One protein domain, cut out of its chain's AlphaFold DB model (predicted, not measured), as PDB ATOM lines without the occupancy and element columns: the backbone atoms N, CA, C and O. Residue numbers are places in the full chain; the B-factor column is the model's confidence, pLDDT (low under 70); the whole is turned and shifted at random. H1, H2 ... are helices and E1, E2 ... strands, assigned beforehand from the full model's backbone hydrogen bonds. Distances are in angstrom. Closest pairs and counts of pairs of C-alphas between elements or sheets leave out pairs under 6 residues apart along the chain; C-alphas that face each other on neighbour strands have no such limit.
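This is residues 183 to 367 and 405 to 437 of the 626 residues of an uncharacterized protein of Marinobacter gudaonensis (UniProt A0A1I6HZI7). A twisted sheet, with E1, E6 and E8 side by side, stands between two helices, H3 over one face and H4 over the other. The hairpin E4 and E5, with the short helix H2, makes one end of the longest axis; residues 324 to 367, mostly without named elements but with the tiny helix H5, reach to the opposite end, and H6 ends near the first residue of E1. The printed part has 218 residues with six named helices and eight named strands, in the order E1 H1 E2 E3 E4 E5 H2 H3 E6 E7 E8 H4 H5 H6; the class is mixed, helices and strands, with 93 residues, under half, in named elements. The large sheet is branched and mixed, its neighbours parallel but for E7 and E8. The whole is compact, with a radius of gyration of the C-alphas of 18.8 A and spans of 58 by 39 by 36 A.

Start at E1, residues 183 to 192, which has three parallel neighbours. On one side look for E2, residues 216 to 220, with N 185 and O 218 at 2.9 A, and E3, residues 225 to 227, with N 191 and O 225 at 2.8 A. On the other side is E6, residues 281 to 288, at 22 degrees, with N 188 and O 284 at 2.9 A. E8, residues 303 to 306, is the parallel neighbour of E6 and lies on the other side of E6 from E1, with N 304 and O 283 at 2.9 A. E7, residues 297 to 299, forms an antiparallel hairpin with E8, with N 297 and O 305 at 2.8 A. H3, residues 257 to 271, is on this sheet over E6 and E8 at a height of 7.9 A; the C-alphas of Gly 262 and Val 305, the closest of H3 and E8, are 6.1 A apart. On the local plane its line and that of E6 stand at 29.8 degrees, only just along the strands. On the opposite face H4, residues 313 to 323, is over E8 at a height of 7.8 A and runs along it, at 23 degrees on the local plane; their closest C-alphas, of Phe 303 and Ser 323, are 5.0 A apart. H1, residues 204 to 210, only grazes the sheet with residues 205 to 210; E1, H1 and E2 make a strand-helix-strand unit, two parallel neighbour strands with a helix between, whose crossover is right-handed. H6, residues 427 to 437, is close to but not clearly touching H4, at a steep tilt of 55 degrees, the closest C-alphas being Gly 321 and Ile 433, 7.9 A apart. E3 runs on into E4, residues 230 to 232, at 51 degrees; E4 and E5, residues 241 to 243, form an antiparallel hairpin with N 230 and O 243 at 2.9 A. The closest C-alphas of E5 and H2, residues 246 to 251, are those of Val 243 and Phe 249, 6.0 A apart. H5, residues 350 to 353, is apart from H4 and H6, among others. Each O i to N i+4 pair is within hydrogen-bond range in H1, H2, H3 and H6, and 6 of 7 are in H4; H5 is too short for such a pair.

Find C-alpha 183 at (5.280, 10.069, 25.431); from there E1 runs 28.4 A to C-alpha 192. E6 is 21.6 A long and E2 12.4 A. H3 begins at C-alpha 257 (-6.867, 21.610, 0.996) and is 21.5 A long; H4 is 15.8 A. H6 runs 15.0 A to C-alpha 437 at (12.531, 11.619, 22.872).

The two C-alphas farthest apart, of Leu 239 and Leu 353, are 58.3 A apart. Residues 368 to 404 are not printed; C-alphas 367 and 405 are 8.7 A apart across the cut. The links E1 to H1 and H4 to H5 are long. The model's mean pLDDT over the printed part is 73.9, and 66 residues are under 70, among them 288 to 302 and 339 to 363.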
ATOM      1  N   TYR A 183       5.597   9.329  26.643       78.75
ATOM      2  CA  TYR A 183       5.280  10.069  25.431       78.75
ATOM      3  C   TYR A 183       3.848  10.590  25.505       78.75
ATOM      4  O   TYR A 183       2.896   9.815  25.432       78.75
ATOM      5  N   ALA A 184       3.705  11.906  25.663       78.94
ATOM      6  CA  ALA A 184       2.407  12.561  25.666       78.94
ATOM      7  C   ALA A 184       1.933  12.808  24.230       78.94
ATOM      8  O   ALA A 184       2.600  13.492  23.451       78.94
ATOM      9  N   LEU A 185       0.761  12.279  23.891       82.19
ATOM     10  CA  LEU A 185       0.127  12.461  22.591       82.19
ATOM     11  C   LEU A 185      -1.275  13.029  22.783       82.19
ATOM     12  O   LEU A 185      -2.169  12.333  23.261       82.19
ATOM     13  N   THR A 186      -1.488  14.268  22.349       85.69
ATOM     14  CA  THR A 186      -2.842  14.817  22.218       85.69
ATOM     15  C   THR A 186      -3.381  14.469  20.844       85.69
ATOM     16  O   THR A 186      -2.797  14.866  19.841       85.69
ATOM     17  N   MET A 187      -4.488  13.731  20.790       85.38
ATOM     18  CA  MET A 187      -5.088  13.261  19.543       85.38
ATOM     19  C   MET A 187      -6.517  13.786  19.428       85.38
ATOM     20  O   MET A 187      -7.394  13.330  20.156       85.38
ATOM     21  N   ILE A 188      -6.760  14.737  18.529       86.81
ATOM     22  CA  ILE A 188      -8.093  15.312  18.308       86.81
ATOM     23  C   ILE A 188      -8.692  14.731  17.031       86.81
ATOM     24  O   ILE A 188      -8.152  14.893  15.935       86.81
ATOM     25  N   ASP A 189      -9.851  14.099  17.176       86.69
ATOM     26  CA  ASP A 189     -10.662  13.622  16.064       86.69
ATOM     27  C   ASP A 189     -11.645  14.714  15.629       86.69
ATOM     28  O   ASP A 189     -12.552  15.082  16.379       86.69
ATOM     29  N   ILE A 190     -11.474  15.234  14.411       85.56
ATOM     30  CA  ILE A 190     -12.346  16.268  13.841       85.56
ATOM     31  C   ILE A 190     -13.180  15.663  12.716       85.56
ATOM     32  O   ILE A 190     -12.661  15.198  11.696       85.56
ATOM     33  N   GLU A 191     -14.494  15.713  12.878       85.00
ATOM     34  CA  GLU A 191     -15.486  15.300  11.890       85.00
ATOM     35  C   GLU A 191     -16.011  16.522  11.140       85.00
ATOM     36  O   GLU A 191     -16.178  17.598  11.709       85.00
ATOM     37  N   TRP A 192     -16.239  16.384   9.837       83.50
ATOM     38  CA  TRP A 192     -16.597  17.513   8.981       83.50
ATOM     39  C   TRP A 192     -17.991  17.312   8.412       83.50
ATOM     40  O   TRP A 192     -18.243  16.321   7.720       83.50
ATOM     41  N   PHE A 193     -18.858  18.297   8.642       86.25
ATOM     42  CA  PHE A 193     -20.246  18.404   8.179       86.25
ATOM     43  C   PHE A 193     -21.204  17.349   8.745       86.25
ATOM     44  O   PHE A 193     -22.309  17.707   9.132       86.25
ATOM     45  N   GLU A 194     -20.776  16.092   8.843       84.62
ATOM     46  CA  GLU A 194     -21.553  14.961   9.355       84.62
ATOM     47  C   GLU A 194     -20.660  14.005  10.169       84.62
ATOM     48  O   GLU A 194     -19.494  13.820   9.792       84.62
ATOM     49  N   PRO A 195     -21.192  13.340  11.213       84.94
ATOM     50  CA  PRO A 195     -20.477  12.291  11.938       84.94
ATOM     51  C   PRO A 195     -20.117  11.099  11.036       84.94
ATOM     52  O   PRO A 195     -20.945  10.597  10.271       84.94
ATOM     53  N   GLN A 196     -18.875  10.633  11.126       78.00
ATOM     54  CA  GLN A 196     -18.277   9.558  10.327       78.00
ATOM     55  C   GLN A 196     -17.338   8.649  11.135       78.00
ATOM     56  O   GLN A 196     -17.076   7.519  10.712       78.00
ATOM     57  N   PHE A 197     -16.810   9.113  12.264       80.38
ATOM     58  CA  PHE A 197     -15.832   8.393  13.053       80.38
ATOM     59  C   PHE A 197     -16.502   7.366  13.960       80.38
ATOM     60  O   PHE A 197     -17.365   7.669  14.780       80.38
ATOM     61  N   THR A 198     -16.072   6.116  13.825       78.69
ATOM     62  CA  THR A 198     -16.596   4.988  14.604       78.69
ATOM     63  C   THR A 198     -15.704   4.618  15.789       78.69
ATOM     64  O   THR A 198     -15.930   3.583  16.411       78.69
ATOM     65  N   GLY A 199     -14.681   5.423  16.089       79.44
ATOM     66  CA  GLY A 199     -13.653   5.092  17.071       79.44
ATOM     67  C   GLY A 199     -12.485   4.293  16.485       79.44
ATOM     68  O   GLY A 199     -12.578   3.691  15.409       79.44
ATOM     69  N   TYR A 200     -11.376   4.276  17.225       83.62
ATOM     70  CA  TYR A 200     -10.270   3.352  16.989       83.62
ATOM     71  C   TYR A 200     -10.643   1.941  17.483       83.62
ATOM     72  O   TYR A 200     -11.429   1.814  18.426       83.62
ATOM     73  N   PRO A 201     -10.099   0.867  16.881       84.44
ATOM     74  CA  PRO A 201     -10.276  -0.485  17.402       84.44
ATOM     75  C   PRO A 201      -9.808  -0.603  18.853       84.44
ATOM     76  O   PRO A 201      -8.860   0.066  19.271       84.44
ATOM     77  N   ALA A 202     -10.434  -1.506  19.606       85.50
ATOM     78  CA  ALA A 202      -9.967  -1.844  20.944       85.50
ATOM     79  C   ALA A 202      -8.499  -2.313  20.894       85.50
ATOM     80  O   ALA A 202      -8.134  -3.110  20.033       85.50
ATOM     81  N   GLY A 203      -7.666  -1.801  21.804       86.94
ATOM     82  CA  GLY A 203      -6.240  -2.134  21.877       86.94
ATOM     83  C   GLY A 203      -5.354  -1.472  20.814       86.94
ATOM     84  O   GLY A 203      -4.160  -1.767  20.769       86.94
ATOM     85  N   PHE A 204      -5.892  -0.576  19.972       87.81
ATOM     86  CA  PHE A 204      -5.108   0.120  18.943       87.81
ATOM     87  C   PHE A 204      -3.987   0.981  19.539       87.81
ATOM     88  O   PHE A 204      -2.841   0.884  19.116       87.81
ATOM     89  N   TRP A 205      -4.291   1.804  20.542       89.12
ATOM     90  CA  TRP A 205      -3.280   2.664  21.166       89.12
ATOM     91  C   TRP A 205      -2.284   1.884  22.022       89.12
ATOM     92  O   TRP A 205      -1.101   2.216  22.028       89.12
ATOM     93  N   ASP A 206      -2.732   0.790  22.642       90.00
ATOM     94  CA  ASP A 206      -1.831  -0.148  23.310       90.00
ATOM     95  C   ASP A 206      -0.848  -0.748  22.298       90.00
ATOM     96  O   ASP A 206       0.339  -0.870  22.594       90.00
ATOM     97  N   GLU A 207      -1.310  -1.096  21.086       90.94
ATOM     98  CA  GLU A 207      -0.440  -1.580  20.004       90.94
ATOM     99  C   GLU A 207       0.610  -0.546  19.632       90.94
ATOM    100  O   GLU A 207       1.799  -0.853  19.570       90.94
ATOM    101  N   MET A 208       0.160   0.686  19.397       88.69
ATOM    102  CA  MET A 208       1.008   1.804  19.003       88.69
ATOM    103  C   MET A 208       2.105   2.053  20.040       88.69
ATOM    104  O   MET A 208       3.264   2.233  19.666       88.69
ATOM    105  N   ALA A 209       1.771   1.978  21.330       89.38
ATOM    106  CA  ALA A 209       2.739   2.115  22.413       89.38
ATOM    107  C   ALA A 209       3.824   1.021  22.379       89.38
ATOM    108  O   ALA A 209       4.997   1.309  22.621       89.38
ATOM    109  N   GLN A 210       3.478  -0.220  22.007       89.56
ATOM    110  CA  GLN A 210       4.467  -1.298  21.872       89.56
ATOM    111  C   GLN A 210       5.460  -1.060  20.731       89.56
ATOM    112  O   GLN A 210       6.607  -1.501  20.832       89.56
ATOM    113  N   LYS A 211       5.043  -0.351  19.673       88.88
ATOM    114  CA  LYS A 211       5.891  -0.029  18.514       88.88
ATOM    115  C   LYS A 211       6.869   1.120  18.771       88.88
ATOM    116  O   LYS A 211       7.660   1.415  17.885       88.88
ATOM    117  N   LEU A 212       6.830   1.767  19.935       89.12
ATOM    118  CA  LEU A 212       7.695   2.895  20.289       89.12
ATOM    119  C   LEU A 212       8.656   2.535  21.435       89.12
ATOM    120  O   LEU A 212       8.324   1.685  22.267       89.12
ATOM    121  N   PRO A 213       9.833   3.183  21.543       88.06
ATOM    122  CA  PRO A 213      10.764   3.011  22.662       88.06
ATOM    123  C   PRO A 213      10.349   3.861  23.873       88.06
ATOM    124  O   PRO A 213      11.109   4.687  24.365       88.06
ATOM    125  N   ILE A 214       9.120   3.668  24.346       85.25
ATOM    126  CA  ILE A 214       8.535   4.423  25.463       85.25
ATOM    127  C   ILE A 214       8.175   3.479  26.605       85.25
ATOM    128  O   ILE A 214       7.890   2.302  26.380       85.25
ATOM    129  N   THR A 215       8.198   3.982  27.831       83.25
ATOM    130  CA  THR A 215       7.661   3.292  29.010       83.25
ATOM    131  C   THR A 215       6.140   3.409  29.052       83.25
ATOM    132  O   THR A 215       5.464   2.474  29.468       83.25
ATOM    133  N   GLU A 216       5.609   4.548  28.611       83.50
ATOM    134  CA  GLU A 216       4.192   4.887  28.695       83.50
ATOM    135  C   GLU A 216       3.790   5.795  27.528       83.50
ATOM    136  O   GLU A 216       4.555   6.672  27.121       83.50
ATOM    137  N   LEU A 217       2.578   5.582  27.008       85.62
ATOM    138  CA  LEU A 217       1.887   6.502  26.109       85.62
ATOM    139  C   LEU A 217       0.817   7.250  26.920       85.62
ATOM    140  O   LEU A 217      -0.219   6.672  27.246       85.62
ATOM    141  N   ASP A 218       1.051   8.527  27.216       84.44
ATOM    142  CA  ASP A 218       0.047   9.421  27.807       84.44
ATOM    143  C   ASP A 218      -0.855   9.957  26.685       84.44
ATOM    144  O   ASP A 218      -0.613  11.015  26.095       84.44
ATOM    145  N   LEU A 219      -1.867   9.164  26.326       86.31
ATOM    146  CA  LEU A 219      -2.842   9.523  25.303       86.31
ATOM    147  C   LEU A 219      -3.903  10.479  25.866       86.31
ATOM    148  O   LEU A 219      -4.714  10.118  26.719       86.31
ATOM    149  N   ARG A 220      -3.971  11.676  25.288       87.50
ATOM    150  CA  ARG A 220      -4.921  12.740  25.627       87.50
ATOM    151  C   ARG A 220      -5.897  12.923  24.474       87.50
ATOM    152  O   ARG A 220      -5.699  13.753  23.589       87.50
ATOM    153  N   GLN A 221      -6.942  12.108  24.469       86.81
ATOM    154  CA  GLN A 221      -7.939  12.094  23.404       86.81
ATOM    155  C   GLN A 221      -9.269  12.676  23.910       86.81
ATOM    156  O   GLN A 221      -9.984  11.986  24.642       86.81
ATOM    157  N   PRO A 222      -9.621  13.933  23.571       88.94
ATOM    158  CA  PRO A 222     -10.966  14.436  23.827       88.94
ATOM    159  C   PRO A 222     -12.011  13.692  22.975       88.94
ATOM    160  O   PRO A 222     -11.656  13.028  21.996       88.94
ATOM    161  N   PRO A 223     -13.311  13.816  23.302       87.81
ATOM    162  CA  PRO A 223     -14.373  13.338  22.427       87.81
ATOM    163  C   PRO A 223     -14.245  13.920  21.007       87.81
ATOM    164  O   PRO A 223     -13.831  15.076  20.873       87.81
ATOM    165  N   PRO A 224     -14.634  13.169  19.958       88.00
ATOM    166  CA  PRO A 224     -14.646  13.683  18.594       88.00
ATOM    167  C   PRO A 224     -15.489  14.955  18.475       88.00
ATOM    168  O   PRO A 224     -16.548  15.070  19.099       88.00
ATOM    169  N   VAL A 225     -15.027  15.902  17.660       89.75
ATOM    170  CA  VAL A 225     -15.684  17.203  17.485       89.75
ATOM    171  C   VAL A 225     -16.198  17.348  16.059       89.75
ATOM    172  O   VAL A 225     -15.449  17.195  15.098       89.75
ATOM    173  N   LEU A 226     -17.482  17.688  15.922       90.06
ATOM    174  CA  LEU A 226     -18.133  17.882  14.628       90.06
ATOM    175  C   LEU A 226     -18.120  19.352  14.202       90.06
ATOM    176  O   LEU A 226     -18.832  20.188  14.758       90.06
ATOM    177  N   PHE A 227     -17.392  19.659  13.134       90.06
ATOM    178  CA  PHE A 227     -17.422  20.960  12.476       90.06
ATOM    179  C   PHE A 227     -18.490  20.970  11.381       90.06
ATOM    180  O   PHE A 227     -18.265  20.539  10.251       90.06
ATOM    181  N   THR A 228     -19.673  21.505  11.692       90.06
ATOM    182  CA  THR A 228     -20.775  21.651  10.716       90.06
ATOM    183  C   THR A 228     -20.513  22.738   9.669       90.06
ATOM    184  O   THR A 228     -21.218  22.837   8.666       90.06
ATOM    185  N   LYS A 229     -19.529  23.603   9.926       89.44
ATOM    186  CA  LYS A 229     -19.052  24.652   9.026       89.44
ATOM    187  C   LYS A 229     -17.533  24.688   9.079       89.44
ATOM    188  O   LYS A 229     -16.960  24.482  10.143       89.44
ATOM    189  N   VAL A 230     -16.907  24.990   7.950       88.69
ATOM    190  CA  VAL A 230     -15.455  25.126   7.829       88.69
ATOM    191  C   VAL A 230     -15.151  26.433   7.115       88.69
ATOM    192  O   VAL A 230     -15.711  26.715   6.055       88.69
ATOM    193  N   ALA A 231     -14.273  27.242   7.699       88.81
ATOM    194  CA  ALA A 231     -13.739  28.418   7.033       88.81
ATOM    195  C   ALA A 231     -12.625  28.015   6.063       88.81
ATOM    196  O   ALA A 231     -11.745  27.219   6.403       88.81
ATOM    197  N   MET A 232     -12.669  28.587   4.865       84.75
ATOM    198  CA  MET A 232     -11.738  28.341   3.774       84.75
ATOM    199  C   MET A 232     -10.980  29.626   3.444       84.75
ATOM    200  O   MET A 232     -11.634  30.642   3.183       84.75
ATOM    201  N   PRO A 233      -9.635  29.595   3.409       83.50
ATOM    202  CA  PRO A 233      -8.854  30.718   2.913       83.50
ATOM    203  C   PRO A 233      -9.065  30.891   1.406       83.50
ATOM    204  O   PRO A 233      -9.426  29.950   0.692       83.50
ATOM    205  N   GLY A 234      -8.826  32.106   0.915       76.44
ATOM    206  CA  GLY A 234      -8.773  32.365  -0.518       76.44
ATOM    207  C   GLY A 234      -7.526  31.740  -1.148       76.44
ATOM    208  O   GLY A 234      -6.496  31.585  -0.496       76.44
ATOM    209  N   SER A 235      -7.597  31.371  -2.427       71.25
ATOM    210  CA  SER A 235      -6.424  30.904  -3.177       71.25
ATOM    211  C   SER A 235      -6.591  31.119  -4.678       71.25
ATOM    212  O   SER A 235      -7.625  30.804  -5.267       71.25
ATOM    213  N   GLY A 236      -5.566  31.666  -5.337       73.38
ATOM    214  CA  GLY A 236      -5.629  31.951  -6.771       73.38
ATOM    215  C   GLY A 236      -6.802  32.873  -7.115       73.38
ATOM    216  O   GLY A 236      -6.780  34.033  -6.740       73.38
ATOM    217  N   ALA A 237      -7.806  32.360  -7.833       70.62
ATOM    218  CA  ALA A 237      -9.026  33.096  -8.190       70.62
ATOM    219  C   ALA A 237     -10.192  32.894  -7.202       70.62
ATOM    220  O   ALA A 237     -11.282  33.425  -7.415       70.62
ATOM    221  N   GLN A 238      -9.997  32.078  -6.167       78.56
ATOM    222  CA  GLN A 238     -11.040  31.683  -5.240       78.56
ATOM    223  C   GLN A 238     -11.044  32.581  -4.004       78.56
ATOM    224  O   GLN A 238     -10.013  32.770  -3.359       78.56
ATOM    225  N   LEU A 239     -12.223  33.100  -3.671       84.06
ATOM    226  CA  LEU A 239     -12.427  33.963  -2.515       84.06
ATOM    227  C   LEU A 239     -12.513  33.146  -1.214       84.06
ATOM    228  O   LEU A 239     -13.012  32.010  -1.237       84.06
ATOM    229  N   PRO A 240     -12.071  33.723  -0.082       86.50
ATOM    230  CA  PRO A 240     -12.278  33.141   1.232       86.50
ATOM    231  C   PRO A 240     -13.776  33.053   1.522       86.50
ATOM    232  O   PRO A 240     -14.556  33.923   1.131       86.50
ATOM    233  N   GLN A 241     -14.189  31.982   2.193       86.94
ATOM    234  CA  GLN A 241     -15.606  31.704   2.436       86.94
ATOM    235  C   GLN A 241     -15.808  30.704   3.574       86.94
ATOM    236  O   GLN A 241     -14.895  29.970   3.945       86.94
ATOM    237  N   VAL A 242     -17.037  30.618   4.083       89.12
ATOM    238  CA  VAL A 242     -17.463  29.551   4.996       89.12
ATOM    239  C   VAL A 242     -18.294  28.539   4.218       89.12
ATOM    240  O   VAL A 242     -19.311  28.896   3.624       89.12
ATOM    241  N   VAL A 243     -17.886  27.273   4.251       87.19
ATOM    242  CA  VAL A 243     -18.615  26.159   3.632       87.19
ATOM    243  C   VAL A 243     -19.306  25.314   4.698       87.19
ATOM    244  O   VAL A 243     -18.827  25.214   5.826       87.19
ATOM    245  N   SER A 244     -20.431  24.692   4.351       88.62
ATOM    246  CA  SER A 244     -21.242  23.891   5.283       88.62
ATOM    247  C   SER A 244     -21.584  22.496   4.766       88.62
ATOM    248  O   SER A 244     -22.425  21.815   5.344       88.62
ATOM    249  N   SER A 245     -20.986  22.070   3.655       84.88
ATOM    250  CA  SER A 245     -21.206  20.735   3.117       84.88
ATOM    251  C   SER A 245     -19.973  20.197   2.402       84.88
ATOM    252  O   SER A 245     -19.142  20.940   1.878       84.88
ATOM    253  N   SER A 246     -19.908  18.872   2.308       79.88
ATOM    254  CA  SER A 246     -18.917  18.151   1.512       79.88
ATOM    255  C   SER A 246     -18.898  18.582   0.037       79.88
ATOM    256  O   SER A 246     -17.831  18.693  -0.576       79.88
ATOM    257  N   ALA A 247     -20.074  18.838  -0.544       81.44
ATOM    258  CA  ALA A 247     -20.193  19.274  -1.933       81.44
ATOM    259  C   ALA A 247     -19.586  20.669  -2.126       81.44
ATOM    260  O   ALA A 247     -18.758  20.851  -3.022       81.44
ATOM    261  N   ASP A 248     -19.924  21.607  -1.238       80.69
ATOM    262  CA  ASP A 248     -19.387  22.967  -1.269       80.69
ATOM    263  C   ASP A 248     -17.881  22.955  -1.044       80.69
ATOM    264  O   ASP A 248     -17.149  23.579  -1.802       80.69
ATOM    265  N   PHE A 249     -17.396  22.191  -0.062       80.38
ATOM    266  CA  PHE A 249     -15.965  22.063   0.197       80.38
ATOM    267  C   PHE A 249     -15.207  21.546  -1.032       80.38
ATOM    268  O   PHE A 249     -14.193  22.119  -1.412       80.38
ATOM    269  N   THR A 250     -15.715  20.504  -1.699       77.38
ATOM    270  CA  THR A 250     -15.064  19.918  -2.887       77.38
ATOM    271  C   THR A 250     -15.079  20.868  -4.084       77.38
ATOM    272  O   THR A 250     -14.097  20.935  -4.819       77.38
ATOM    273  N   ALA A 251     -16.166  21.616  -4.277       77.12
ATOM    274  CA  ALA A 251     -16.257  22.628  -5.330       77.12
ATOM    275  C   ALA A 251     -15.275  23.795  -5.117       77.12
ATOM    276  O   ALA A 251     -14.908  24.476  -6.070       77.12
ATOM    277  N   ASN A 252     -14.851  23.992  -3.870       72.81
ATOM    278  CA  ASN A 252     -14.025  25.093  -3.395       72.81
ATOM    279  C   ASN A 252     -12.634  24.616  -2.933       72.81
ATOM    280  O   ASN A 252     -11.955  25.294  -2.161       72.81
ATOM    281  N   ILE A 253     -12.204  23.430  -3.365       69.81
ATOM    282  CA  ILE A 253     -10.892  22.883  -3.037       69.81
ATOM    283  C   ILE A 253      -9.915  23.178  -4.183       69.81
ATOM    284  O   ILE A 253     -10.061  22.646  -5.283       69.81
ATOM    285  N   THR A 254      -8.873  23.976  -3.958       60.00
ATOM    286  CA  THR A 254      -7.670  23.893  -4.804       60.00
ATOM    287  C   THR A 254      -6.841  22.701  -4.329       60.00
ATOM    288  O   THR A 254      -6.805  22.411  -3.132       60.00
ATOM    289  N   THR A 255      -6.220  21.961  -5.252       47.75
ATOM    290  CA  THR A 255      -5.437  20.736  -4.989       47.75
ATOM    291  C   THR A 255      -4.648  20.801  -3.669       47.75
ATOM    292  O   THR A 255      -3.673  21.541  -3.592       47.75
ATOM    293  N   GLY A 256      -5.082  20.038  -2.649       55.31
ATOM    294  CA  GLY A 256      -4.392  19.878  -1.353       55.31
ATOM    295  C   GLY A 256      -5.144  20.270  -0.060       55.31
ATOM    296  O   GLY A 256      -4.558  20.166   1.011       55.31
ATOM    297  N   SER A 257      -6.408  20.713  -0.087       60.84
ATOM    298  CA  SER A 257      -6.867  21.610   0.996       60.84
ATOM    299  C   SER A 257      -7.450  21.029   2.304       60.84
ATOM    300  O   SER A 257      -7.552  21.787   3.264       60.84
ATOM    301  N   SER A 258      -7.799  19.741   2.436       62.09
ATOM    302  CA  SER A 258      -8.276  19.230   3.746       62.09
ATOM    303  C   SER A 258      -7.138  19.061   4.760       62.09
ATOM    304  O   SER A 258      -7.301  19.384   5.935       62.09
ATOM    305  N   LEU A 259      -5.962  18.627   4.296       68.38
ATOM    306  CA  LEU A 259      -4.755  18.529   5.122       68.38
ATOM    307  C   LEU A 259      -4.237  19.912   5.515       68.38
ATOM    308  O   LEU A 259      -3.982  20.138   6.689       68.38
ATOM    309  N   GLY A 260      -4.186  20.859   4.571       73.31
ATOM    310  CA  GLY A 260      -3.730  22.223   4.855       73.31
ATOM    311  C   GLY A 260      -4.573  22.955   5.909       73.31
ATOM    312  O   GLY A 260      -4.023  23.705   6.706       73.31
ATOM    313  N   ARG A 261      -5.894  22.714   5.971       80.31
ATOM    314  CA  ARG A 261      -6.728  23.248   7.068       80.31
ATOM    315  C   ARG A 261      -6.418  22.579   8.402       80.31
ATOM    316  O   ARG A 261      -6.258  23.279   9.393       80.31
ATOM    317  N   GLY A 262      -6.295  21.250   8.416       79.62
ATOM    318  CA  GLY A 262      -5.894  20.524   9.620       79.62
ATOM    319  C   GLY A 262      -4.550  20.998  10.170       79.62
ATOM    320  O   GLY A 262      -4.416  21.137  11.376       79.62
ATOM    321  N   GLU A 263      -3.581  21.288   9.301       78.19
ATOM    322  CA  GLU A 263      -2.255  21.777   9.705       78.19
ATOM    323  C   GLU A 263      -2.339  23.139  10.383       78.19
ATOM    324  O   GLU A 263      -1.822  23.292  11.483       78.19
ATOM    325  N   ALA A 264      -3.057  24.087   9.772       81.00
ATOM    326  CA  ALA A 264      -3.268  25.404  10.363       81.00
ATOM    327  C   ALA A 264      -3.921  25.299  11.752       81.00
ATOM    328  O   ALA A 264      -3.505  25.968  12.692       81.00
ATOM    329  N   TRP A 265      -4.902  24.408  11.918       86.94
ATOM    330  CA  TRP A 265      -5.540  24.192  13.217       86.94
ATOM    331  C   TRP A 265      -4.611  23.558  14.243       86.94
ATOM    332  O   TRP A 265      -4.635  23.958  15.402       86.94
ATOM    333  N   VAL A 266      -3.803  22.573  13.844       84.56
ATOM    334  CA  VAL A 266      -2.812  21.958  14.732       84.56
ATOM    335  C   VAL A 266      -1.799  22.988  15.217       84.56
ATOM    336  O   VAL A 266      -1.475  22.991  16.404       84.56
ATOM    337  N   ASP A 267      -1.308  23.849  14.326       82.38
ATOM    338  CA  ASP A 267      -0.343  24.888  14.682       82.38
ATOM    339  C   ASP A 267      -0.933  25.844  15.727       82.38
ATOM    340  O   ASP A 267      -0.311  26.087  16.761       82.38
ATOM    341  N   GLU A 268      -2.167  26.303  15.525       87.25
ATOM    342  CA  GLU A 268      -2.828  27.199  16.476       87.25
ATOM    343  C   GLU A 268      -3.181  26.513  17.797       87.25
ATOM    344  O   GLU A 268      -2.944  27.066  18.871       87.25
ATOM    345  N   LEU A 269      -3.673  25.272  17.764       88.19
ATOM    346  CA  LEU A 269      -3.961  24.504  18.980       88.19
ATOM    347  C   LEU A 269      -2.693  24.188  19.787       88.19
ATOM    348  O   LEU A 269      -2.758  24.132  21.016       88.19
ATOM    349  N   ARG A 270      -1.540  24.031  19.126       82.94
ATOM    350  CA  ARG A 270      -0.228  23.927  19.784       82.94
ATOM    351  C   ARG A 270       0.260  25.249  20.373       82.94
ATOM    352  O   ARG A 270       1.004  25.211  21.343       82.94
ATOM    353  N   ARG A 271      -0.146  26.396  19.821       81.94
ATOM    354  CA  ARG A 271       0.197  27.738  20.336       81.94
ATOM    355  C   ARG A 271      -0.742  28.247  21.425       81.94
ATOM    356  O   ARG A 271      -0.354  29.109  22.219       81.94
ATOM    357  N   ALA A 272      -1.969  27.734  21.480       87.62
ATOM    358  CA  ALA A 272      -2.958  28.040  22.515       87.62
ATOM    359  C   ALA A 272      -2.424  27.938  23.964       87.62
ATOM    360  O   ALA A 272      -2.788  28.786  24.785       87.62
ATOM    361  N   PRO A 273      -1.570  26.958  24.315       79.62
ATOM    362  CA  PRO A 273      -0.930  26.895  25.630       79.62
ATOM    363  C   PRO A 273       0.304  27.807  25.819       79.62
ATOM    364  O   PRO A 273       0.693  28.043  26.964       79.62
ATOM    365  N   GLY A 274       0.898  28.343  24.745       72.12
ATOM    366  CA  GLY A 274       2.120  29.166  24.743       72.12
ATOM    367  C   GLY A 274       3.000  28.895  23.509       72.12
ATOM    368  O   GLY A 274       2.983  27.793  22.974       72.12
ATOM    369  N   ASP A 275       3.749  29.895  23.025       58.28
ATOM    370  CA  ASP A 275       4.455  29.838  21.719       58.28
ATOM    371  C   ASP A 275       5.906  29.307  21.776       58.28
ATOM    372  O   ASP A 275       6.593  29.214  20.757       58.28
ATOM    373  N   ASN A 276       6.424  28.914  22.942       54.03
ATOM    374  CA  ASN A 276       7.747  28.295  22.988       54.03
ATOM    375  C   ASN A 276       7.610  26.805  22.677       54.03
ATOM    376  O   ASN A 276       7.152  26.041  23.522       54.03
ATOM    377  N   GLY A 277       8.050  26.404  21.479       46.34
ATOM    378  CA  GLY A 277       8.031  25.043  20.914       46.34
ATOM    379  C   GLY A 277       8.746  23.928  21.699       46.34
ATOM    380  O   GLY A 277       9.199  22.964  21.097       46.34
ATOM    381  N   TYR A 278       8.843  24.044  23.021       47.50
ATOM    382  CA  TYR A 278       9.286  23.034  23.978       47.50
ATOM    383  C   TYR A 278       8.120  22.247  24.591       47.50
ATOM    384  O   TYR A 278       8.324  21.473  25.526       47.50
ATOM    385  N   GLU A 279       6.893  22.430  24.097       53.00
ATOM    386  CA  GLU A 279       5.780  21.608  24.553       53.00
ATOM    387  C   GLU A 279       5.941  20.156  24.097       53.00
ATOM    388  O   GLU A 279       5.931  19.819  22.916       53.00
ATOM    389  N   LEU A 280       6.092  19.311  25.109       50.84
ATOM    390  CA  LEU A 280       6.355  17.876  25.087       50.84
ATOM    391  C   LEU A 280       5.237  16.980  24.580       50.84
ATOM    392  O   LEU A 280       5.438  15.774  24.452       50.84
ATOM    393  N   SER A 281       4.045  17.532  24.374       58.91
ATOM    394  CA  SER A 281       2.961  16.765  23.789       58.91
ATOM    395  C   SER A 281       3.049  16.874  22.280       58.91
ATOM    396  O   SER A 281       2.811  17.949  21.723       58.91
ATOM    397  N   ASN A 282       3.334  15.755  21.619       69.25
ATOM    398  CA  ASN A 282       3.066  15.673  20.194       69.25
ATOM    399  C   ASN A 282       1.561  15.844  19.976       69.25
ATOM    400  O   ASN A 282       0.737  15.366  20.764       69.25
ATOM    401  N   PHE A 283       1.211  16.566  18.919       75.94
ATOM    402  CA  PHE A 283      -0.170  16.925  18.637       75.94
ATOM    403  C   PHE A 283      -0.623  16.291  17.325       75.94
ATOM    404  O   PHE A 283      -0.012  16.491  16.278       75.94
ATOM    405  N   GLY A 284      -1.688  15.506  17.374       75.56
ATOM    406  CA  GLY A 284      -2.286  14.853  16.221       75.56
ATOM    407  C   GLY A 284      -3.687  15.391  15.963       75.56
ATOM    408  O   GLY A 284      -4.518  15.397  16.871       75.56
ATOM    409  N   ILE A 285      -3.986  15.780  14.723       77.19
ATOM    410  CA  ILE A 285      -5.374  15.906  14.252       77.19
ATOM    411  C   ILE A 285      -5.685  14.772  13.278       77.19
ATOM    412  O   ILE A 285      -5.012  14.582  12.261       77.19
ATOM    413  N   ALA A 286      -6.751  14.031  13.568       77.00
ATOM    414  CA  ALA A 286      -7.347  13.075  12.653       77.00
ATOM    415  C   ALA A 286      -8.566  13.728  12.013       77.00
ATOM    416  O   ALA A 286      -9.602  13.923  12.645       77.00
ATOM    417  N   ASN A 287      -8.437  14.052  10.732       72.50
ATOM    418  CA  ASN A 287      -9.532  14.586   9.945       72.50
ATOM    419  C   ASN A 287     -10.370  13.440   9.370       72.50
ATOM    420  O   ASN A 287      -9.970  12.758   8.418       72.50
ATOM    421  N   HIS A 288     -11.581  13.290   9.896       69.50
ATOM    422  CA  HIS A 288     -12.596  12.329   9.455       69.50
ATOM    423  C   HIS A 288     -13.477  12.917   8.353       69.50
ATOM    424  O   HIS A 288     -14.702  12.843   8.385       69.50
ATOM    425  N   ALA A 289     -12.848  13.547   7.361       62.31
ATOM    426  CA  ALA A 289     -13.549  14.116   6.221       62.31
ATOM    427  C   ALA A 289     -13.643  13.090   5.076       62.31
ATOM    428  O   ALA A 289     -12.634  12.629   4.537       62.31
ATOM    429  N   SER A 290     -14.852  12.772   4.615       54.16
ATOM    430  CA  SER A 290     -15.077  11.963   3.402       54.16
ATOM    431  C   SER A 290     -14.668  12.673   2.099       54.16
ATOM    432  O   SER A 290     -14.585  12.031   1.050       54.16
ATOM    433  N   VAL A 291     -14.337  13.967   2.160       53.09
ATOM    434  CA  VAL A 291     -14.062  14.839   1.008       53.09
ATOM    435  C   VAL A 291     -12.579  15.031   0.681       53.09
ATOM    436  O   VAL A 291     -11.708  14.585   1.424       53.09
ATOM    437  N   GLY A 292     -12.325  15.583  -0.514       46.56
ATOM    438  CA  GLY A 292     -11.079  15.586  -1.294       46.56
ATOM    439  C   GLY A 292      -9.741  15.681  -0.545       46.56
ATOM    440  O   GLY A 292      -9.621  16.297   0.511       46.56
ATOM    441  N   GLY A 293      -8.719  15.059  -1.143       48.84
ATOM    442  CA  GLY A 293      -7.366  14.906  -0.600       48.84
ATOM    443  C   GLY A 293      -7.074  13.448  -0.236       48.84
ATOM    444  O   GLY A 293      -7.717  12.883   0.655       48.84
ATOM    445  N   ASN A 294      -6.128  12.834  -0.953       46.16
ATOM    446  CA  ASN A 294      -5.421  11.640  -0.494       46.16
ATOM    447  C   ASN A 294      -4.147  12.130   0.185       46.16
ATOM    448  O   ASN A 294      -3.405  12.895  -0.427       46.16
ATOM    449  N   GLY A 295      -3.895  11.697   1.413       53.72
ATOM    450  CA  GLY A 295      -2.629  11.972   2.069       53.72
ATOM    451  C   GLY A 295      -2.769  12.137   3.565       53.72
ATOM    452  O   GLY A 295      -3.853  12.043   4.144       53.72
ATOM    453  N   SER A 296      -1.627  12.348   4.177       56.72
ATOM    454  CA  SER A 296      -1.416  12.678   5.570       56.72
ATOM    455  C   SER A 296      -0.085  13.443   5.601       56.72
ATOM    456  O   SER A 296       0.683  13.371   4.632       56.72
ATOM    457  N   LYS A 297       0.104  14.298   6.599       61.62
ATOM    458  CA  LYS A 297       1.306  15.115   6.723       61.62
ATOM    459  C   LYS A 297       1.685  15.254   8.186       61.62
ATOM    460  O   LYS A 297       0.972  15.875   8.972       61.62
ATOM    461  N   GLY A 298       2.820  14.685   8.532       54.66
ATOM    462  CA  GLY A 298       3.577  14.994   9.720       54.66
ATOM    463  C   GLY A 298       4.613  16.058   9.409       54.66
ATOM    464  O   GLY A 298       5.109  16.176   8.286       54.66
ATOM    465  N   ASN A 299       4.906  16.865  10.416       58.97
ATOM    466  CA  ASN A 299       6.023  17.786  10.381       58.97
ATOM    467  C   ASN A 299       7.056  17.327  11.404       58.97
ATOM    468  O   ASN A 299       6.689  16.896  12.501       58.97
ATOM    469  N   ASN A 300       8.327  17.450  11.032       57.62
ATOM    470  CA  ASN A 300       9.458  17.002  11.826       57.62
ATOM    471  C   ASN A 300       9.362  17.544  13.251       57.62
ATOM    472  O   ASN A 300       9.508  18.742  13.506       57.62
ATOM    473  N   GLY A 301       9.108  16.627  14.178       53.75
ATOM    474  CA  GLY A 301       9.358  16.834  15.590       53.75
ATOM    475  C   GLY A 301       8.205  17.317  16.467       53.75
ATOM    476  O   GLY A 301       8.465  17.425  17.663       53.75
ATOM    477  N   TYR A 302       6.995  17.613  15.972       62.12
ATOM    478  CA  TYR A 302       5.975  18.192  16.873       62.12
ATOM    479  C   TYR A 302       4.506  17.870  16.590       62.12
ATOM    480  O   TYR A 302       3.666  18.028  17.482       62.12
ATOM    481  N   PHE A 303       4.151  17.479  15.362       70.62
ATOM    482  CA  PHE A 303       2.751  17.223  15.056       70.62
ATOM    483  C   PHE A 303       2.505  16.391  13.812       70.62
ATOM    484  O   PHE A 303       3.372  16.244  12.946       70.62
ATOM    485  N   PHE A 304       1.266  15.921  13.696       73.50
ATOM    486  CA  PHE A 304       0.759  15.362  12.461       73.50
ATOM    487  C   PHE A 304      -0.715  15.641  12.206       73.50
ATOM    488  O   PHE A 304      -1.529  15.807  13.112       73.50
ATOM    489  N   VAL A 305      -1.062  15.616  10.924       73.25
ATOM    490  CA  VAL A 305      -2.433  15.611  10.435       73.25
ATOM    491  C   VAL A 305      -2.621  14.377   9.579       73.25
ATOM    492  O   VAL A 305      -1.924  14.173   8.583       73.25
ATOM    493  N   THR A 306      -3.592  13.551   9.938       72.88
ATOM    494  CA  THR A 306      -3.890  12.330   9.195       72.88
ATOM    495  C   THR A 306      -5.349  12.254   8.795       72.88
ATOM    496  O   THR A 306      -6.239  12.801   9.445       72.88
ATOM    497  N   LYS A 307      -5.609  11.540   7.701       70.94
ATOM    498  CA  LYS A 307      -6.954  11.118   7.332       70.94
ATOM    499  C   LYS A 307      -7.201   9.733   7.917       70.94
ATOM    500  O   LYS A 307      -6.998   8.722   7.236       70.94
ATOM    501  N   ALA A 308      -7.651   9.680   9.167       55.31
ATOM    502  CA  ALA A 308      -7.943   8.427   9.853       55.31
ATOM    503  C   ALA A 308      -9.266   7.823   9.353       55.31
ATOM    504  O   ALA A 308     -10.280   7.819  10.033       55.31
ATOM    505  N   LYS A 309      -9.286   7.272   8.135       57.19
ATOM    506  CA  LYS A 309     -10.389   6.374   7.757       57.19
ATOM    507  C   LYS A 309     -10.282   5.084   8.587       57.19
ATOM    508  O   LYS A 309      -9.155   4.665   8.858       57.19
ATOM    509  N   PRO A 310     -11.394   4.374   8.865       49.72
ATOM    510  CA  PRO A 310     -11.370   3.064   9.535       49.72
ATOM    511  C   PRO A 310     -10.384   2.051   8.920       49.72
ATOM    512  O   PRO A 310      -9.922   1.139   9.596       49.72
ATOM    513  N   ASN A 311     -10.014   2.243   7.650       52.50
ATOM    514  CA  ASN A 311      -9.144   1.359   6.876       52.50
ATOM    515  C   ASN A 311      -7.692   1.871   6.764       52.50
ATOM    516  O   ASN A 311      -6.932   1.326   5.972       52.50
ATOM    517  N   ASN A 312      -7.318   2.949   7.465       68.12
ATOM    518  CA  ASN A 312      -6.063   3.676   7.223       68.12
ATOM    519  C   ASN A 312      -5.255   3.953   8.503       68.12
ATOM    520  O   ASN A 312      -4.640   5.003   8.663       68.12
ATOM    521  N   LYS A 313      -5.287   2.994   9.431       77.69
ATOM    522  CA  LYS A 313      -4.669   3.070  10.764       77.69
ATOM    523  C   LYS A 313      -3.144   3.184  10.702       77.69
ATOM    524  O   LYS A 313      -2.548   3.913  11.486       77.69
ATOM    525  N   GLY A 314      -2.519   2.536   9.721       79.88
ATOM    526  CA  GLY A 314      -1.076   2.621   9.514       79.88
ATOM    527  C   GLY A 314      -0.571   4.022   9.152       79.88
ATOM    528  O   GLY A 314       0.591   4.323   9.425       79.88
ATOM    529  N   LEU A 315      -1.420   4.908   8.604       80.88
ATOM    530  CA  LEU A 315      -1.021   6.303   8.399       80.88
ATOM    531  C   LEU A 315      -0.824   7.036   9.722       80.88
ATOM    532  O   LEU A 315       0.044   7.892   9.788       80.88
ATOM    533  N   VAL A 316      -1.551   6.676  10.783       82.50
ATOM    534  CA  VAL A 316      -1.313   7.259  12.112       82.50
ATOM    535  C   VAL A 316       0.113   6.944  12.564       82.50
ATOM    536  O   VAL A 316       0.828   7.848  12.976       82.50
ATOM    537  N   LEU A 317       0.562   5.691  12.415       86.06
ATOM    538  CA  LEU A 317       1.938   5.293  12.732       86.06
ATOM    539  C   LEU A 317       2.962   6.026  11.862       86.06
ATOM    540  O   LEU A 317       3.959   6.518  12.378       86.06
ATOM    541  N   HIS A 318       2.701   6.132  10.560       87.12
ATOM    542  CA  HIS A 318       3.574   6.837   9.626       87.12
ATOM    543  C   HIS A 318       3.741   8.319   9.978       87.12
ATOM    544  O   HIS A 318       4.864   8.810  10.060       87.12
ATOM    545  N   GLU A 319       2.642   9.038  10.212       83.25
ATOM    546  CA  GLU A 319       2.737  10.460  10.533       83.25
ATOM    547  C   GLU A 319       3.245  10.719  11.947       83.25
ATOM    548  O   GLU A 319       3.950  11.700  12.180       83.25
ATOM    549  N   MET A 320       2.950   9.816  12.885       83.69
ATOM    550  CA  MET A 320       3.590   9.834  14.191       83.69
ATOM    551  C   MET A 320       5.109   9.653  14.052       83.69
ATOM    552  O   MET A 320       5.856  10.331  14.751       83.69
ATOM    553  N   GLY A 321       5.571   8.828  13.105       85.88
ATOM    554  CA  GLY A 321       6.981   8.730  12.720       85.88
ATOM    555  C   GLY A 321       7.579  10.088  12.343       85.88
ATOM    556  O   GLY A 321       8.554  10.503  12.961       85.88
ATOM    557  N   HIS A 322       6.952  10.838  11.430       83.31
ATOM    558  CA  HIS A 322       7.390  12.207  11.090       83.31
ATOM    559  C   HIS A 322       7.378  13.151  12.304       83.31
ATOM    560  O   HIS A 322       8.312  13.927  12.499       83.31
ATOM    561  N   SER A 323       6.374  13.056  13.184       79.50
ATOM    562  CA  SER A 323       6.346  13.847  14.432       79.50
ATOM    563  C   SER A 323       7.480  13.495  15.409       79.50
ATOM    564  O   SER A 323       7.798  14.269  16.309       79.50
ATOM    565  N   LEU A 324       8.124  12.346  15.211       81.81
ATOM    566  CA  LEU A 324       9.291  11.866  15.949       81.81
ATOM    567  C   LEU A 324      10.581  11.956  15.108       81.81
ATOM    568  O   LEU A 324      11.549  11.263  15.400       81.81
ATOM    569  N   ASP A 325      10.582  12.826  14.091       79.69
ATOM    570  CA  ASP A 325      11.703  13.118  13.178       79.69
ATOM    571  C   ASP A 325      12.147  11.932  12.303       79.69
ATOM    572  O   ASP A 325      13.248  11.895  11.764       79.69
ATOM    573  N   VAL A 326      11.278  10.939  12.110       83.81
ATOM    574  CA  VAL A 326      11.536   9.844  11.172       83.81
ATOM    575  C   VAL A 326      11.104  10.267   9.770       83.81
ATOM    576  O   VAL A 326       9.955  10.641   9.555       83.81
ATOM    577  N   PHE A 327      12.004  10.173   8.792       80.69
ATOM    578  CA  PHE A 327      11.771  10.641   7.422       80.69
ATOM    579  C   PHE A 327      11.282   9.535   6.481       80.69
ATOM    580  O   PHE A 327      11.438   8.342   6.737       80.69
ATOM    581  N   HIS A 328      10.782   9.920   5.299       81.50
ATOM    582  CA  HIS A 328      10.680   8.976   4.181       81.50
ATOM    583  C   HIS A 328      12.078   8.518   3.765       81.50
ATOM    584  O   HIS A 328      12.858   9.280   3.192       81.50
ATOM    585  N   TRP A 329      12.380   7.240   3.966       72.19
ATOM    586  CA  TRP A 329      13.685   6.660   3.639       72.19
ATOM    587  C   TRP A 329      13.900   6.365   2.157       72.19
ATOM    588  O   TRP A 329      14.719   5.506   1.840       72.19
ATOM    589  N   ALA A 330      13.198   7.046   1.245       63.62
ATOM    590  CA  ALA A 330      13.256   6.795  -0.197       63.62
ATOM    591  C   ALA A 330      14.694   6.594  -0.732       63.62
ATOM    592  O   ALA A 330      15.692   6.972  -0.104       63.62
ATOM    593  N   THR A 331      14.802   6.007  -1.928       53.88
ATOM    594  CA  THR A 331      16.033   5.468  -2.548       53.88
ATOM    595  C   THR A 331      17.282   6.366  -2.486       53.88
ATOM    596  O   THR A 331      18.384   5.851  -2.582       53.88
ATOM    597  N   SER A 332      17.160   7.677  -2.250       50.81
ATOM    598  CA  SER A 332      18.270   8.636  -2.159       50.81
ATOM    599  C   SER A 332      18.856   8.913  -0.758       50.81
ATOM    600  O   SER A 332      19.897   9.561  -0.688       50.81
ATOM    601  N   ASN A 333      18.249   8.483   0.359       61.66
ATOM    602  CA  ASN A 333      18.781   8.781   1.708       61.66
ATOM    603  C   ASN A 333      19.848   7.783   2.220       61.66
ATOM    604  O   ASN A 333      19.590   6.990   3.116       61.66
ATOM    605  N   ALA A 334      21.064   7.854   1.680       63.41
ATOM    606  CA  ALA A 334      22.238   7.022   2.014       63.41
ATOM    607  C   ALA A 334      22.451   6.632   3.503       63.41
ATOM    608  O   ALA A 334      23.136   5.648   3.761       63.41
ATOM    609  N   ALA A 335      21.892   7.370   4.467       71.00
ATOM    610  CA  ALA A 335      21.991   7.078   5.896       71.00
ATOM    611  C   ALA A 335      21.145   5.879   6.382       71.00
ATOM    612  O   ALA A 335      21.490   5.299   7.407       71.00
ATOM    613  N   TYR A 336      20.054   5.498   5.697       76.69
ATOM    614  CA  TYR A 336      19.222   4.372   6.159       76.69
ATOM    615  C   TYR A 336      19.847   3.020   5.775       76.69
ATOM    616  O   TYR A 336      20.081   2.813   4.580       76.69
ATOM    617  N   PRO A 337      20.063   2.087   6.720       74.50
ATOM    618  CA  PRO A 337      20.844   0.872   6.473       74.50
ATOM    619  C   PRO A 337      20.084  -0.269   5.768       74.50
ATOM    620  O   PRO A 337      20.718  -1.179   5.240       74.50
ATOM    621  N   TYR A 338      18.746  -0.244   5.738       76.19
ATOM    622  CA  TYR A 338      17.909  -1.364   5.269       76.19
ATOM    623  C   TYR A 338      17.250  -1.061   3.911       76.19
ATOM    624  O   TYR A 338      16.071  -0.703   3.836       76.19
ATOM    625  N   ARG A 339      18.045  -1.119   2.836       68.31
ATOM    626  CA  ARG A 339      17.677  -0.710   1.464       68.31
ATOM    627  C   ARG A 339      17.927  -1.818   0.447       68.31
ATOM    628  O   ARG A 339      18.860  -2.587   0.636       68.31
ATOM    629  N   ASP A 340      17.222  -1.758  -0.679       58.34
ATOM    630  CA  ASP A 340      17.447  -2.677  -1.803       58.34
ATOM    631  C   ASP A 340      18.771  -2.389  -2.547       58.34
ATOM    632  O   ASP A 340      18.997  -1.237  -2.951       58.34
ATOM    633  N   PRO A 341      19.675  -3.383  -2.712       51.44
ATOM    634  CA  PRO A 341      20.986  -3.182  -3.317       51.44
ATOM    635  C   PRO A 341      20.938  -3.051  -4.848       51.44
ATOM    636  O   PRO A 341      21.878  -2.495  -5.425       51.44
ATOM    637  N   ASP A 342      19.855  -3.452  -5.526       51.53
ATOM    638  CA  ASP A 342      19.748  -3.450  -6.999       51.53
ATOM    639  C   ASP A 342      19.585  -2.037  -7.616       51.53
ATOM    640  O   ASP A 342      19.379  -1.886  -8.826       51.53
ATOM    641  N   LYS A 343      19.703  -0.968  -6.811       48.38
ATOM    642  CA  LYS A 343      19.600   0.447  -7.230       48.38
ATOM    643  C   LYS A 343      20.777   1.328  -6.775       48.38
ATOM    644  O   LYS A 343      20.562   2.458  -6.343       48.38
ATOM    645  N   ASP A 344      22.007   0.829  -6.928       43.88
ATOM    646  CA  ASP A 344      23.290   1.523  -6.668       43.88
ATOM    647  C   ASP A 344      23.700   1.676  -5.178       43.88
ATOM    648  O   ASP A 344      24.450   2.588  -4.821       43.88
ATOM    649  N   GLY A 345      23.252   0.775  -4.294       42.19
ATOM    650  CA  GLY A 345      23.662   0.734  -2.878       42.19
ATOM    651  C   GLY A 345      24.808  -0.254  -2.587       42.19
ATOM    652  O   GLY A 345      25.025  -1.186  -3.363       42.19
ATOM    653  N   PRO A 346      25.566  -0.095  -1.478       38.09
ATOM    654  CA  PRO A 346      26.434  -1.165  -0.982       38.09
ATOM    655  C   PRO A 346      25.595  -2.415  -0.678       38.09
ATOM    656  O   PRO A 346      24.427  -2.294  -0.333       38.09
ATOM    657  N   ILE A 347      26.202  -3.597  -0.810       40.66
ATOM    658  CA  ILE A 347      25.603  -4.913  -0.530       40.66
ATOM    659  C   ILE A 347      24.828  -4.854   0.794       40.66
ATOM    660  O   ILE A 347      25.436  -4.744   1.858       40.66
ATOM    661  N   THR A 348      23.500  -4.897   0.731       50.75
ATOM    662  CA  THR A 348      22.626  -4.926   1.904       50.75
ATOM    663  C   THR A 348      22.147  -6.349   2.175       50.75
ATOM    664  O   THR A 348      22.331  -7.275   1.386       50.75
ATOM    665  N   TYR A 349      21.535  -6.522   3.339       48.09
ATOM    666  CA  TYR A 349      21.032  -7.768   3.914       48.09
ATOM    667  C   TYR A 349      20.185  -8.651   2.972       48.09
ATOM    668  O   TYR A 349      20.092  -9.862   3.150       48.09
ATOM    669  N   GLU A 350      19.609  -8.070   1.923       47.50
ATOM    670  CA  GLU A 350      18.847  -8.764   0.882       47.50
ATOM    671  C   GLU A 350      19.710  -9.763   0.090       47.50
ATOM    672  O   GLU A 350      19.254 -10.850  -0.268       47.50
ATOM    673  N   THR A 351      21.007  -9.475  -0.075       50.84
ATOM    674  CA  THR A 351      21.966 -10.421  -0.668       50.84
ATOM    675  C   THR A 351      22.366 -11.547   0.297       50.84
ATOM    676  O   THR A 351      22.897 -12.561  -0.153       50.84
ATOM    677  N   TYR A 352      22.114 -11.399   1.606       46.75
ATOM    678  CA  TYR A 352      22.510 -12.365   2.642       46.75
ATOM    679  C   TYR A 352      21.630 -13.627   2.648       46.75
ATOM    680  O   TYR A 352      22.123 -14.710   2.943       46.75
ATOM    681  N   LEU A 353      20.360 -13.515   2.240       50.16
ATOM    682  CA  LEU A 353      19.419 -14.644   2.165       50.16
ATOM    683  C   LEU A 353      19.004 -15.052   0.742       50.16
ATOM    684  O   LEU A 353      18.361 -16.082   0.563       50.16
ATOM    685  N   GLY A 354      19.282 -14.228  -0.271       49.16
ATOM    686  CA  GLY A 354      18.693 -14.425  -1.600       49.16
ATOM    687  C   GLY A 354      17.175 -14.196  -1.642       49.16
ATOM    688  O   GLY A 354      16.529 -14.618  -2.603       49.16
ATOM    689  N   LEU A 355      16.605 -13.521  -0.632       54.97
ATOM    690  CA  LEU A 355      15.229 -13.037  -0.695       54.97
ATOM    691  C   LEU A 355      15.158 -11.932  -1.740       54.97
ATOM    692  O   LEU A 355      15.768 -10.877  -1.591       54.97
ATOM    693  N   SER A 356      14.405 -12.173  -2.807       49.03
ATOM    694  CA  SER A 356      14.055 -11.100  -3.730       49.03
ATOM    695  C   SER A 356      13.052 -10.162  -3.059       49.03
ATOM    696  O   SER A 356      12.162 -10.627  -2.349       49.03
ATOM    697  N   THR A 357      13.059  -8.876  -3.408       48.53
ATOM    698  CA  THR A 357      11.933  -7.958  -3.141       48.53
ATOM    699  C   THR A 357      10.634  -8.357  -3.878       48.53
ATOM    700  O   THR A 357       9.664  -7.603  -3.916       48.53
ATOM    701  N   GLY A 358      10.567  -9.563  -4.463       43.41
ATOM    702  CA  GLY A 358       9.340 -10.304  -4.740       43.41
ATOM    703  C   GLY A 358       8.240  -9.495  -5.414       43.41
ATOM    704  O   GLY A 358       7.160  -9.376  -4.862       43.41
ATOM    705  N   SER A 359       8.459  -8.918  -6.599       43.72
ATOM    706  CA  SER A 359       7.465  -8.127  -7.368       43.72
ATOM    707  C   SER A 359       6.798  -6.932  -6.650       43.72
ATOM    708  O   SER A 359       6.082  -6.166  -7.301       43.72
ATOM    709  N   ARG A 360       7.032  -6.729  -5.348       50.59
ATOM    710  CA  ARG A 360       6.521  -5.618  -4.551       50.59
ATOM    711  C   ARG A 360       7.636  -4.595  -4.410       50.59
ATOM    712  O   ARG A 360       8.758  -4.883  -4.032       50.59
ATOM    713  N   THR A 361       7.327  -3.362  -4.767       50.69
ATOM    714  CA  THR A 361       8.263  -2.247  -4.949       50.69
ATOM    715  C   THR A 361       8.802  -1.661  -3.628       50.69
ATOM    716  O   THR A 361       8.876  -0.434  -3.485       50.69
ATOM    717  N   HIS A 362       9.118  -2.485  -2.625       56.84
ATOM    718  CA  HIS A 362       9.623  -2.020  -1.332       56.84
ATOM    719  C   HIS A 362      11.131  -1.742  -1.412       56.84
ATOM    720  O   HIS A 362      11.937  -2.639  -1.255       56.84
ATOM    721  N   ASN A 363      11.523  -0.490  -1.684       63.28
ATOM    722  CA  ASN A 363      12.930  -0.078  -1.709       63.28
ATOM    723  C   ASN A 363      13.566   0.040  -0.298       63.28
ATOM    724  O   ASN A 363      14.750   0.372  -0.208       63.28
ATOM    725  N   VAL A 364      12.778  -0.099   0.780       72.75
ATOM    726  CA  VAL A 364      13.149   0.148   2.186       72.75
ATOM    727  C   VAL A 364      12.427  -0.857   3.093       72.75
ATOM    728  O   VAL A 364      11.197  -0.895   3.128       72.75
ATOM    729  N   HIS A 365      13.165  -1.617   3.899       75.00
ATOM    730  CA  HIS A 365      12.575  -2.621   4.792       75.00
ATOM    731  C   HIS A 365      12.760  -2.302   6.285       75.00
ATOM    732  O   HIS A 365      13.552  -1.438   6.667       75.00
ATOM    733  N   GLY A 366      11.996  -2.986   7.142       75.88
ATOM    734  CA  GLY A 366      11.971  -2.815   8.604       75.88
ATOM    735  C   GLY A 366      13.175  -3.400   9.357       75.88
ATOM    736  O   GLY A 366      13.112  -3.544  10.572       75.88
ATOM    737  N   GLY A 367      14.260  -3.739   8.654       76.94
ATOM    738  CA  GLY A 367      15.464  -4.327   9.246       76.94
ATOM    739  C   GLY A 367      15.321  -5.801   9.653       76.94
ATOM    740  O   GLY A 367      14.266  -6.403   9.454       76.94
ATOM    741  N   ALA A 405       7.854  -4.085   5.080       81.06
ATOM    742  CA  ALA A 405       8.131  -2.677   4.824       81.06
ATOM    743  C   ALA A 405       8.221  -1.852   6.120       81.06
ATOM    744  O   ALA A 405       7.459  -2.071   7.067       81.06
ATOM    745  N   SER A 406       9.099  -0.840   6.128       84.75
ATOM    746  CA  SER A 406       9.045   0.210   7.156       84.75
ATOM    747  C   SER A 406       7.724   1.000   7.029       84.75
ATOM    748  O   SER A 406       7.268   1.255   5.904       84.75
ATOM    749  N   PRO A 407       7.123   1.473   8.143       86.00
ATOM    750  CA  PRO A 407       5.961   2.348   8.124       86.00
ATOM    751  C   PRO A 407       6.198   3.578   7.258       86.00
ATOM    752  O   PRO A 407       5.264   4.035   6.595       86.00
ATOM    753  N   MET A 408       7.443   4.056   7.193       83.69
ATOM    754  CA  MET A 408       7.879   5.219   6.420       83.69
ATOM    755  C   MET A 408       7.908   4.980   4.908       83.69
ATOM    756  O   MET A 408       8.142   5.920   4.147       83.69
ATOM    757  N   GLN A 409       7.594   3.762   4.457       77.44
ATOM    758  CA  GLN A 409       7.453   3.402   3.051       77.44
ATOM    759  C   GLN A 409       6.007   3.035   2.664       77.44
ATOM    760  O   GLN A 409       5.744   1.982   2.085       77.44
ATOM    761  N   GLY A 410       5.062   3.940   2.918       66.06
ATOM    762  CA  GLY A 410       3.700   3.814   2.380       66.06
ATOM    763  C   GLY A 410       2.602   3.567   3.410       66.06
ATOM    764  O   GLY A 410       1.550   3.046   3.050       66.06
ATOM    765  N   GLY A 411       2.803   3.985   4.661       73.25
ATOM    766  CA  GLY A 411       1.683   4.230   5.565       73.25
ATOM    767  C   GLY A 411       1.347   3.086   6.504       73.25
ATOM    768  O   GLY A 411       0.169   2.850   6.742       73.25
ATOM    769  N   GLY A 412       2.352   2.357   6.998       75.38
ATOM    770  CA  GLY A 412       2.272   1.530   8.212       75.38
ATOM    771  C   GLY A 412       1.279   0.359   8.244       75.38
ATOM    772  O   GLY A 412       1.217  -0.327   9.256       75.38
ATOM    773  N   ALA A 413       0.486   0.129   7.196       78.44
ATOM    774  CA  ALA A 413      -0.547  -0.914   7.152       78.44
ATOM    775  C   ALA A 413      -0.153  -2.124   6.288       78.44
ATOM    776  O   ALA A 413      -0.800  -3.168   6.366       78.44
ATOM    777  N   ALA A 414       0.874  -1.974   5.448       74.88
ATOM    778  CA  ALA A 414       1.410  -3.064   4.646       74.88
ATOM    779  C   ALA A 414       2.126  -4.087   5.538       74.88
ATOM    780  O   ALA A 414       2.760  -3.713   6.524       74.88
ATOM    781  N   ASP A 415       2.009  -5.362   5.166       79.75
ATOM    782  CA  ASP A 415       2.780  -6.487   5.713       79.75
ATOM    783  C   ASP A 415       2.707  -6.657   7.244       79.75
ATOM    784  O   ASP A 415       3.601  -7.232   7.865       79.75
ATOM    785  N   LYS A 416       1.626  -6.164   7.863       84.81
ATOM    786  CA  LYS A 416       1.302  -6.415   9.271       84.81
ATOM    787  C   LYS A 416       0.870  -7.868   9.477       84.81
ATOM    788  O   LYS A 416       0.191  -8.433   8.621       84.81
ATOM    789  N   ASP A 417       1.206  -8.434  10.629       85.12
ATOM    790  CA  ASP A 417       0.778  -9.779  11.014       85.12
ATOM    791  C   ASP A 417      -0.702  -9.833  11.403       85.12
ATOM    792  O   ASP A 417      -1.325  -8.829  11.777       85.12
ATOM    793  N   ASP A 418      -1.260 -11.040  11.358       83.19
ATOM    794  CA  ASP A 418      -2.604 -11.306  11.852       83.19
ATOM    795  C   ASP A 418      -2.732 -10.914  13.331       83.19
ATOM    796  O   ASP A 418      -1.873 -11.200  14.163       83.19
ATOM    797  N   GLY A 419      -3.827 -10.226  13.661       85.25
ATOM    798  CA  GLY A 419      -4.068  -9.692  15.006       85.25
ATOM    799  C   GLY A 419      -3.432  -8.325  15.290       85.25
ATOM    800  O   GLY A 419      -3.713  -7.755  16.342       85.25
ATOM    801  N   PHE A 420      -2.650  -7.769  14.361       88.69
ATOM    802  CA  PHE A 420      -2.081  -6.421  14.462       88.69
ATOM    803  C   PHE A 420      -2.772  -5.451  13.508       88.69
ATOM    804  O   PHE A 420      -3.234  -5.828  12.429       88.69
ATOM    805  N   GLU A 421      -2.852  -4.182  13.883       87.88
ATOM    806  CA  GLU A 421      -3.419  -3.103  13.073       87.88
ATOM    807  C   GLU A 421      -2.363  -2.348  12.265       87.88
ATOM    808  O   GLU A 421      -2.686  -1.804  11.203       87.88
ATOM    809  N   VAL A 422      -1.113  -2.348  12.731       88.38
ATOM    810  CA  VAL A 422       0.008  -1.647  12.101       88.38
ATOM    811  C   VAL A 422       1.286  -2.488  12.090       88.38
ATOM    812  O   VAL A 422       1.509  -3.363  12.928       88.38
ATOM    813  N   THR A 423       2.151  -2.202  11.118       88.06
ATOM    814  CA  THR A 423       3.512  -2.740  11.051       88.06
ATOM    815  C   THR A 423       4.418  -2.082  12.106       88.06
ATOM    816  O   THR A 423       3.959  -1.379  13.008       88.06
ATOM    817  N   LYS A 424       5.719  -2.345  12.039       87.62
ATOM    818  CA  LYS A 424       6.725  -1.932  13.019       87.62
ATOM    819  C   LYS A 424       7.768  -1.007  12.411       87.62
ATOM    820  O   LYS A 424       8.152  -1.200  11.267       87.62
ATOM    821  N   PHE A 425       8.273  -0.067  13.201       88.94
ATOM    822  CA  PHE A 425       9.525   0.612  12.875       88.94
ATOM    823  C   PHE A 425      10.704  -0.368  12.932       88.94
ATOM    824  O   PHE A 425      10.653  -1.342  13.684       88.94
ATOM    825  N   SER A 426      11.754  -0.099  12.161       85.25
ATOM    826  CA  SER A 426      13.044  -0.775  12.297       85.25
ATOM    827  C   SER A 426      13.759  -0.361  13.579       85.25
ATOM    828  O   SER A 426      13.482   0.688  14.159       85.25
ATOM    829  N   ASP A 427      14.743  -1.144  14.003       82.31
ATOM    830  CA  ASP A 427      15.635  -0.797  15.112       82.31
ATOM    831  C   ASP A 427      16.376   0.532  14.874       82.31
ATOM    832  O   ASP A 427      16.536   1.322  15.805       82.31
ATOM    833  N   TYR A 428      16.746   0.835  13.625       83.44
ATOM    834  CA  TYR A 428      17.331   2.126  13.255       83.44
ATOM    835  C   TYR A 428      16.367   3.293  13.518       83.44
ATOM    836  O   TYR A 428      16.742   4.288  14.138       83.44
ATOM    837  N   GLU A 429      15.113   3.168  13.081       86.88
ATOM    838  CA  GLU A 429      14.075   4.179  13.318       86.88
ATOM    839  C   GLU A 429      13.769   4.320  14.812       86.88
ATOM    840  O   GLU A 429      13.659   5.437  15.310       86.88
ATOM    841  N   ILE A 430      13.701   3.210  15.549       88.44
ATOM    842  CA  ILE A 430      13.494   3.211  17.002       88.44
ATOM    843  C   ILE A 430      14.616   3.946  17.732       88.44
ATOM    844  O   ILE A 430      14.340   4.722  18.647       88.44
ATOM    845  N   ASN A 431      15.869   3.748  17.330       83.38
ATOM    846  CA  ASN A 431      16.997   4.461  17.923       83.38
ATOM    847  C   ASN A 431      16.940   5.959  17.645       83.38
ATOM    848  O   ASN A 431      17.217   6.759  18.540       83.38
ATOM    849  N   HIS A 432      16.531   6.340  16.435       83.00
ATOM    850  CA  HIS A 432      16.321   7.739  16.088       83.00
ATOM    851  C   HIS A 432      15.206   8.366  16.936       83.00
ATOM    852  O   HIS A 432      15.423   9.393  17.580       83.00
ATOM    853  N   ILE A 433      14.055   7.692  17.022       85.25
ATOM    854  CA  ILE A 433      12.920   8.100  17.857       85.25
ATOM    855  C   ILE A 433      13.360   8.270  19.315       85.25
ATOM    856  O   ILE A 433      13.031   9.275  19.941       85.25
ATOM    857  N   LEU A 434      14.113   7.314  19.868       80.94
ATOM    858  CA  LEU A 434      14.571   7.397  21.252       80.94
ATOM    859  C   LEU A 434      15.526   8.575  21.475       80.94
ATOM    860  O   LEU A 434      15.412   9.243  22.498       80.94
ATOM    861  N   GLY A 435      16.431   8.857  20.533       77.31
ATOM    862  CA  GLY A 435      17.295  10.039  20.595       77.31
ATOM    863  C   GLY A 435      16.481  11.329  20.700       77.31
ATOM    864  O   GLY A 435      16.661  12.101  21.639       77.31
ATOM    865  N   ILE A 436      15.496  11.495  19.815       77.19
ATOM    866  CA  ILE A 436      14.592  12.653  19.812       77.19
ATOM    867  C   ILE A 436      13.795  12.760  21.113       77.19
ATOM    868  O   ILE A 436      13.627  13.852  21.653       77.19
ATOM    869  N   LEU A 437      13.288  11.640  21.625       76.44
ATOM    870  CA  LEU A 437      12.531  11.619  22.872       76.44
ATOM    871  C   LEU A 437      13.407  11.941  24.091       76.44
ATOM    872  O   LEU A 437      12.965  12.665  24.982       76.44
TER     873      LEU A 437